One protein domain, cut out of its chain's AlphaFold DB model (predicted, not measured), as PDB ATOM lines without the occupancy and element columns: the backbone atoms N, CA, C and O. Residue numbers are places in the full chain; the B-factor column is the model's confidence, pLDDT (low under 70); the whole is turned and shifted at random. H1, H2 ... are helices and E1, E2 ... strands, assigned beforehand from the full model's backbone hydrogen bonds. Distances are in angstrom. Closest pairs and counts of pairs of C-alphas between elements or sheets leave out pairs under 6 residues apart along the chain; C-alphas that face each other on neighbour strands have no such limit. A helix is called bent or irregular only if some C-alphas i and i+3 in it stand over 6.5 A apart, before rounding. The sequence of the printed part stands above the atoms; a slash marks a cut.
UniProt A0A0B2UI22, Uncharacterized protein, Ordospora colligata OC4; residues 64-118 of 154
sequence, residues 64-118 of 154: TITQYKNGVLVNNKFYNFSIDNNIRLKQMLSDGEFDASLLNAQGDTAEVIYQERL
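This is residues 64 to 118 of the 154 residues of an uncharacterized protein of Ordospora colligata OC4 (UniProt A0A0B2UI22). Look for a small wall of four strands, with H1 packed on one face near E3 and E2, in two layers, and the other face bare. Short H2 grazes the sheet, and the link from residues 104 to 111 loops out before E4 returns alongside E1. The printed part has 55 residues, with two named helices and four named strands that follow along the chain as E1 E2 E3 H1 H2 E4; the mixed sheet runs E3 E2 E1 E4, and the class is mixed, helices and strands. It is compact, with a radius of gyration of the C-alphas of 10.7 A and spans of 30 by 21 by 21 A.

Begin with E1, residues 64 to 68, and E2, residues 71 to 74, an antiparallel hairpin at 169 degrees, with N 66 and O 73 2.9 A apart. E3, residues 77 to 80, forms a hairpin with E2 at 164 degrees, N 79 and O 72 being 2.8 A apart; E1 E2 E3 is a meander, each strand the antiparallel neighbour of the one before. H1, residues 84 to 95, is on the sheet; its closest C-alphas to E3 are those of Tyr 79 and Asn 86, 6.5 A. H2, residues 100 to 103, only grazes the sheet, and is apart from H1. E4, residues 112 to 117, is parallel to E1 at 20 degrees, with N 67 and O 115 2.8 A apart. E3, H1 H2 and E4 make a split strand-helix-strand unit, with E2 E1 between its strands and a right-handed crossover. In H1, 6 of 8 O i to N i+4 pairs are within hydrogen-bond range; H2 is too short for such a pair.

Find C-alpha 64 at (-0.929, 32.605, 111.031), where E1 begins its 12.8 A; E2 measures 9.9 A and E3 9.8 A. H1 starts at C-alpha 84, (2.222, 23.758, 132.268), and runs 18.0 A; it is irregular, but only just, with C-alphas 85 and 88 6.9 A apart. H2 covers 5.2 A, and E4 runs 15.9 A to C-alpha 117 at (0.971, 20.053, 111.304).

The two farthest C-alphas, of Ser 82 and Gly 107, are 30.3 A apart. The printed part has no cut and no long link. Its mean pLDDT is 71.5; residues 84 to 87, 94 and 96 to 112 are under 70.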
ATOM      1  N   THR A  64      -0.948  34.056 111.203       72.31
ATOM      2  CA  THR A  64      -0.929  32.605 111.031       72.31
ATOM      3  C   THR A  64      -0.758  31.932 112.386       72.31
ATOM      4  O   THR A  64       0.142  32.282 113.157       72.31
ATOM      5  N   ILE A  65      -1.625  30.960 112.652       78.38
ATOM      6  CA  ILE A  65      -1.518  30.028 113.769       78.38
ATOM      7  C   ILE A  65      -1.208  28.661 113.163       78.38
ATOM      8  O   ILE A  65      -1.992  28.143 112.372       78.38
ATOM      9  N   THR A  66      -0.081  28.064 113.539       80.44
ATOM     10  CA  THR A  66       0.293  26.717 113.091       80.44
ATOM     11  C   THR A  66       0.380  25.783 114.287       80.44
ATOM     12  O   THR A  66       1.235  25.957 115.154       80.44
ATOM     13  N   GLN A  67      -0.491  24.781 114.345       80.69
ATOM     14  CA  GLN A  67      -0.452  23.747 115.367       80.69
ATOM     15  C   GLN A  67       0.529  22.643 114.966       80.69
ATOM     16  O   GLN A  67       0.425  22.063 113.893       80.69
ATOM     17  N   TYR A  68       1.455  22.327 115.859       82.50
ATOM     18  CA  TYR A  68       2.387  21.212 115.768       82.50
ATOM     19  C   TYR A  68       2.042  20.156 116.814       82.50
ATOM     20  O   TYR A  68       1.309  20.405 117.775       82.50
ATOM     21  N   LYS A  69       2.636  18.973 116.681       79.94
ATOM     22  CA  LYS A  69       2.472  17.889 117.656       79.94
ATOM     23  C   LYS A  69       2.866  18.304 119.080       79.94
ATOM     24  O   LYS A  69       2.231  17.904 120.053       79.94
ATOM     25  N   ASN A  70       3.931  19.096 119.199       80.31
ATOM     26  CA  ASN A  70       4.528  19.516 120.466       80.31
ATOM     27  C   ASN A  70       4.080  20.912 120.937       80.31
ATOM     28  O   ASN A  70       4.503  21.349 122.005       80.31
ATOM     29  N   GLY A  71       3.252  21.638 120.183       83.69
ATOM     30  CA  GLY A  71       2.872  23.000 120.556       83.69
ATOM     31  C   GLY A  71       2.177  23.776 119.450       83.69
ATOM     32  O   GLY A  71       1.776  23.214 118.440       83.69
ATOM     33  N   VAL A  72       2.060  25.089 119.617       83.00
ATOM     34  CA  VAL A  72       1.468  25.983 118.615       83.00
ATOM     35  C   VAL A  72       2.389  27.165 118.330       83.00
ATOM     36  O   VAL A  72       2.951  27.763 119.243       83.00
ATOM     37  N   LEU A  73       2.568  27.499 117.057       82.12
ATOM     38  CA  LEU A  73       3.315  28.662 116.592       82.12
ATOM     39  C   LEU A  73       2.332  29.782 116.255       82.12
ATOM     40  O   LEU A  73       1.474  29.616 115.393       82.12
ATOM     41  N   VAL A  74       2.474  30.925 116.919       78.94
ATOM     42  CA  VAL A  74       1.600  32.094 116.761       78.94
ATOM     43  C   VAL A  74       2.486  33.305 116.523       78.94
ATOM     44  O   VAL A  74       3.312  33.619 117.377       78.94
ATOM     45  N   ASN A  75       2.349  33.987 115.381       72.19
ATOM     46  CA  ASN A  75       3.119  35.207 115.075       72.19
ATOM     47  C   ASN A  75       4.635  35.074 115.382       72.19
ATOM     48  O   ASN A  75       5.222  35.934 116.039       72.19
ATOM     49  N   ASN A  76       5.265  33.979 114.937       71.31
ATOM     50  CA  ASN A  76       6.681  33.637 115.183       71.31
ATOM     51  C   ASN A  76       7.073  33.345 116.645       71.31
ATOM     52  O   ASN A  76       8.263  33.306 116.960       71.31
ATOM     53  N   LYS A  77       6.110  33.117 117.541       77.44
ATOM     54  CA  LYS A  77       6.351  32.659 118.911       77.44
ATOM     55  C   LYS A  77       5.781  31.263 119.111       77.44
ATOM     56  O   LYS A  77       4.595  31.036 118.874       77.44
ATOM     57  N   PHE A  78       6.626  30.332 119.540       82.38
ATOM     58  CA  PHE A  78       6.217  28.957 119.788       82.38
ATOM     59  C   PHE A  78       5.788  28.744 121.243       82.38
ATOM     60  O   PHE A  78       6.471  29.143 122.187       82.38
ATOM     61  N   TYR A  79       4.648  28.086 121.415       81.31
ATOM     62  CA  TYR A  79       4.059  27.713 122.692       81.31
ATOM     63  C   TYR A  79       4.081  26.194 122.808       81.31
ATOM     64  O   TYR A  79       3.227  25.501 122.258       81.31
ATOM     65  N   ASN A  80       5.077  25.673 123.520       80.62
ATOM     66  CA  ASN A  80       5.236  24.240 123.744       80.62
ATOM     67  C   ASN A  80       4.168  23.722 124.724       80.62
ATOM     68  O   ASN A  80       4.036  24.270 125.821       80.62
ATOM     69  N   PHE A  81       3.441  22.665 124.357       78.50
ATOM     70  CA  PHE A  81       2.408  22.048 125.200       78.50
ATOM     71  C   PHE A  81       2.961  21.303 126.418       78.50
ATOM     72  O   PHE A  81       2.202  21.012 127.337       78.50
ATOM     73  N   SER A  82       4.261  21.005 126.448       73.00
ATOM     74  CA  SER A  82       4.930  20.399 127.604       73.00
ATOM     75  C   SER A  82       5.164  21.384 128.756       73.00
ATOM     76  O   SER A  82       5.616  20.974 129.819       73.00
ATOM     77  N   ILE A  83       4.912  22.681 128.552       76.38
ATOM     78  CA  ILE A  83       5.009  23.705 129.597       76.38
ATOM     79  C   ILE A  83       3.623  23.874 130.222       76.38
ATOM     80  O   ILE A  83       2.677  24.206 129.508       76.38
ATOM     81  N   ASP A  84       3.508  23.721 131.545       69.06
ATOM     82  CA  ASP A  84       2.222  23.758 132.268       69.06
ATOM     83  C   ASP A  84       1.391  25.021 131.982       69.06
ATOM     84  O   ASP A  84       0.174  24.959 131.811       69.06
ATOM     85  N   ASN A  85       2.052  26.168 131.808       64.06
ATOM     86  CA  ASN A  85       1.396  27.438 131.476       64.06
ATOM     87  C   ASN A  85       0.714  27.457 130.091       64.06
ATOM     88  O   ASN A  85      -0.091  28.346 129.826       64.06
ATOM     89  N   ASN A  86       0.996  26.484 129.221       67.81
ATOM     90  CA  ASN A  86       0.417  26.361 127.880       67.81
ATOM     91  C   ASN A  86      -0.627  25.232 127.781       67.81
ATOM     92  O   ASN A  86      -1.175  24.997 126.704       67.81
ATOM     93  N   ILE A  87      -0.949  24.545 128.885       69.94
ATOM     94  CA  ILE A  87      -2.006  23.518 128.905       69.94
ATOM     95  C   ILE A  87      -3.366  24.141 128.571       69.94
ATOM     96  O   ILE A  87      -4.145  23.560 127.816       69.94
ATOM     97  N   ARG A  88      -3.622  25.363 129.052       73.12
ATOM     98  CA  ARG A  88      -4.837  26.120 128.716       73.12
ATOM     99  C   ARG A  88      -4.952  26.373 127.209       73.12
ATOM    100  O   ARG A  88      -6.022  26.201 126.645       73.12
ATOM    101  N   LEU A  89      -3.842  26.706 126.549       72.50
ATOM    102  CA  LEU A  89      -3.787  26.895 125.096       72.50
ATOM    103  C   LEU A  89      -4.132  25.616 124.331       72.50
ATOM    104  O   LEU A  89      -4.822  25.667 123.318       72.50
ATOM    105  N   LYS A  90      -3.680  24.467 124.835       70.94
ATOM    106  CA  LYS A  90      -4.010  23.160 124.266       70.94
ATOM    107  C   LYS A  90      -5.507  22.846 124.372       70.94
ATOM    108  O   LYS A  90      -6.065  22.315 123.420       70.94
ATOM    109  N   GLN A  91      -6.134  23.165 125.506       71.50
ATOM    110  CA  GLN A  91      -7.579  22.984 125.699       71.50
ATOM    111  C   GLN A  91      -8.382  23.890 124.766       71.50
ATOM    112  O   GLN A  91      -9.199  23.387 124.010       71.50
ATOM    113  N   MET A  92      -8.054  25.182 124.716       71.94
ATOM    114  CA  MET A  92      -8.735  26.138 123.834       71.94
ATOM    115  C   MET A  92      -8.672  25.702 122.363       71.94
ATOM    116  O   MET A  92      -9.696  25.658 121.691       71.94
ATOM    117  N   LEU A  93      -7.500  25.256 121.889       73.94
ATOM    118  CA  LEU A  93      -7.356  24.706 120.536       73.94
ATOM    119  C   LEU A  93      -8.234  23.470 120.288       73.94
ATOM    120  O   LEU A  93      -8.708  23.287 119.173       73.94
ATOM    121  N   SER A  94      -8.446  22.630 121.304       69.62
ATOM    122  CA  SER A  94      -9.332  21.463 121.210       69.62
ATOM    123  C   SER A  94     -10.809  21.851 121.175       69.62
ATOM    124  O   SER A  94     -11.602  21.138 120.564       69.62
ATOM    125  N   ASP A  95     -11.165  22.961 121.818       73.56
ATOM    126  CA  ASP A  95     -12.532  23.478 121.901       73.56
ATOM    127  C   ASP A  95     -12.882  24.400 120.713       73.56
ATOM    128  O   ASP A  95     -14.008  24.877 120.597       73.56
ATOM    129  N   GLY A  96     -11.929  24.640 119.802       64.88
ATOM    130  CA  GLY A  96     -12.085  25.563 118.674       64.88
ATOM    131  C   GLY A  96     -12.034  27.041 119.077       64.88
ATOM    132  O   GLY A  96     -12.382  27.913 118.283       64.88
ATOM    133  N   GLU A  97     -11.590  27.331 120.299       69.00
ATOM    134  CA  GLU A  97     -11.438  28.676 120.842       69.00
ATOM    135  C   GLU A  97      -9.975  29.134 120.766       69.00
ATOM    136  O   GLU A  97      -9.031  28.346 120.866       69.00
ATOM    137  N   PHE A  98      -9.747  30.439 120.606       69.19
ATOM    138  CA  PHE A  98      -8.393  30.985 120.581       69.19
ATOM    139  C   PHE A  98      -8.313  32.332 121.291       69.19
ATOM    140  O   PHE A  98      -9.147  33.210 121.078       69.19
ATOM    141  N   ASP A  99      -7.294  32.507 122.136       69.06
ATOM    142  CA  ASP A  99      -7.104  33.751 122.878       69.06
ATOM    143  C   ASP A  99      -6.612  34.866 121.940       69.06
ATOM    144  O   ASP A  99      -5.471  34.858 121.463       69.06
ATOM    145  N   ALA A 100      -7.475  35.855 121.704       63.81
ATOM    146  CA  ALA A 100      -7.176  37.027 120.887       63.81
ATOM    147  C   ALA A 100      -5.974  37.839 121.411       63.81
ATOM    148  O   ALA A 100      -5.267  38.478 120.627       63.81
ATOM    149  N   SER A 101      -5.675  37.753 122.712       66.31
ATOM    150  CA  SER A 101      -4.526  38.416 123.345       66.31
ATOM    151  C   SER A 101      -3.193  37.925 122.774       66.31
ATOM    152  O   SER A 101      -2.224  38.680 122.700       66.31
ATOM    153  N   LEU A 102      -3.134  36.671 122.311       68.75
ATOM    154  CA  LEU A 102      -1.929  36.082 121.715       68.75
ATOM    155  C   LEU A 102      -1.696  36.546 120.278       68.75
ATOM    156  O   LEU A 102      -0.590  36.423 119.748       68.75
ATOM    157  N   LEU A 103      -2.725  37.112 119.651       66.06
ATOM    158  CA  LEU A 103      -2.657  37.597 118.284       66.06
ATOM    159  C   LEU A 103      -2.074  39.010 118.192       66.06
ATOM    160  O   LEU A 103      -1.804  39.449 117.080       66.06
ATOM    161  N   ASN A 104      -1.811  39.716 119.302       60.47
ATOM    162  CA  ASN A 104      -1.433  41.141 119.287       60.47
ATOM    163  C   ASN A 104      -2.433  41.988 118.461       60.47
ATOM    164  O   ASN A 104      -2.049  42.879 117.701       60.47
ATOM    165  N   ALA A 105      -3.733  41.674 118.533       57.50
ATOM    166  CA  ALA A 105      -4.792  42.395 117.823       57.50
ATOM    167  C   ALA A 105      -5.064  43.769 118.413       57.50
ATOM    168  O   ALA A 105      -5.274  43.897 119.610       57.50
ATOM    169  N   GLN A 106      -5.095  44.788 117.552       51.12
ATOM    170  CA  GLN A 106      -5.822  46.017 117.842       51.12
ATOM    171  C   GLN A 106      -7.252  45.815 117.335       51.12
ATOM    172  O   GLN A 106      -7.509  45.977 116.145       51.12
ATOM    173  N   GLY A 107      -8.149  45.386 118.226       56.00
ATOM    174  CA  GLY A 107      -9.574  45.177 117.941       56.00
ATOM    175  C   GLY A 107     -10.137  43.886 118.543       56.00
ATOM    176  O   GLY A 107      -9.380  43.004 118.942       56.00
ATOM    177  N   ASP A 108     -11.468  43.787 118.574       55.22
ATOM    178  CA  ASP A 108     -12.209  42.659 119.169       55.22
ATOM    179  C   ASP A 108     -12.289  41.427 118.246       55.22
ATOM    180  O   ASP A 108     -12.616  40.328 118.687       55.22
ATOM    181  N   THR A 109     -11.967  41.589 116.960       55.00
ATOM    182  CA  THR A 109     -12.021  40.534 115.939       55.00
ATOM    183  C   THR A 109     -10.723  40.489 115.140       55.00
ATOM    184  O   THR A 109     -10.243  41.524 114.676       55.00
ATOM    185  N   ALA A 110     -10.167  39.292 114.944       61.12
ATOM    186  CA  ALA A 110      -8.977  39.074 114.128       61.12
ATOM    187  C   ALA A 110      -9.193  37.892 113.179       61.12
ATOM    188  O   ALA A 110      -9.569  36.806 113.613       61.12
ATOM    189  N   GLU A 111      -8.913  38.096 111.894       60.72
ATOM    190  CA  GLU A 111      -8.840  37.004 110.928       60.72
ATOM    191  C   GLU A 111      -7.514  36.259 111.100       60.72
ATOM    192  O   GLU A 111      -6.431  36.859 111.130       60.72
ATOM    193  N   VAL A 112      -7.611  34.939 111.249       66.75
ATOM    194  CA  VAL A 112      -6.464  34.057 111.452       66.75
ATOM    195  C   VAL A 112      -6.460  32.942 110.430       66.75
ATOM    196  O   VAL A 112      -7.487  32.342 110.123       66.75
ATOM    197  N   ILE A 113      -5.270  32.640 109.924       71.62
ATOM    198  CA  ILE A 113      -5.053  31.479 109.072       71.62
ATOM    199  C   ILE A 113      -4.603  30.347 109.986       71.62
ATOM    200  O   ILE A 113      -3.497  30.389 110.530       71.62
ATOM    201  N   TYR A 114      -5.469  29.355 110.169       73.00
ATOM    202  CA  TYR A 114      -5.175  28.180 110.979       73.00
ATOM    203  C   TYR A 114      -4.568  27.062 110.125       73.00
ATOM    204  O   TYR A 114      -5.086  26.737 109.057       73.00
ATOM    205  N   GLN A 115      -3.458  26.485 110.583       76.06
ATOM    206  CA  GLN A 115      -2.753  25.394 109.909       76.06
ATOM    207  C   GLN A 115      -2.462  24.253 110.878       76.06
ATOM    208  O   GLN A 115      -1.911  24.476 111.955       76.06
ATOM    209  N   GLU A 116      -2.726  23.023 110.451       77.44
ATOM    210  CA  GLU A 116      -2.442  21.820 111.230       77.44
ATOM    211  C   GLU A 116      -1.220  21.082 110.678       77.44
ATOM    212  O   GLU A 116      -1.150  20.716 109.505       77.44
ATOM    213  N   ARG A 117      -0.244  20.838 111.548       77.69
ATOM    214  CA  ARG A 117       0.971  20.053 111.304       77.69
ATOM    215  C   ARG A 117       1.185  19.056 112.437       77.69
ATOM    216  O   ARG A 117       2.260  18.948 113.019       77.69
ATOM    217  N   LEU A 118       0.135  18.303 112.752       74.44
ATOM    218  CA  LEU A 118       0.097  17.352 113.871       74.44
ATOM    219  C   LEU A 118       1.102  16.192 113.748       74.44
ATOM    220  O   LEU A 118       1.395  15.522 114.735       74.44
TER     221      LEU A 118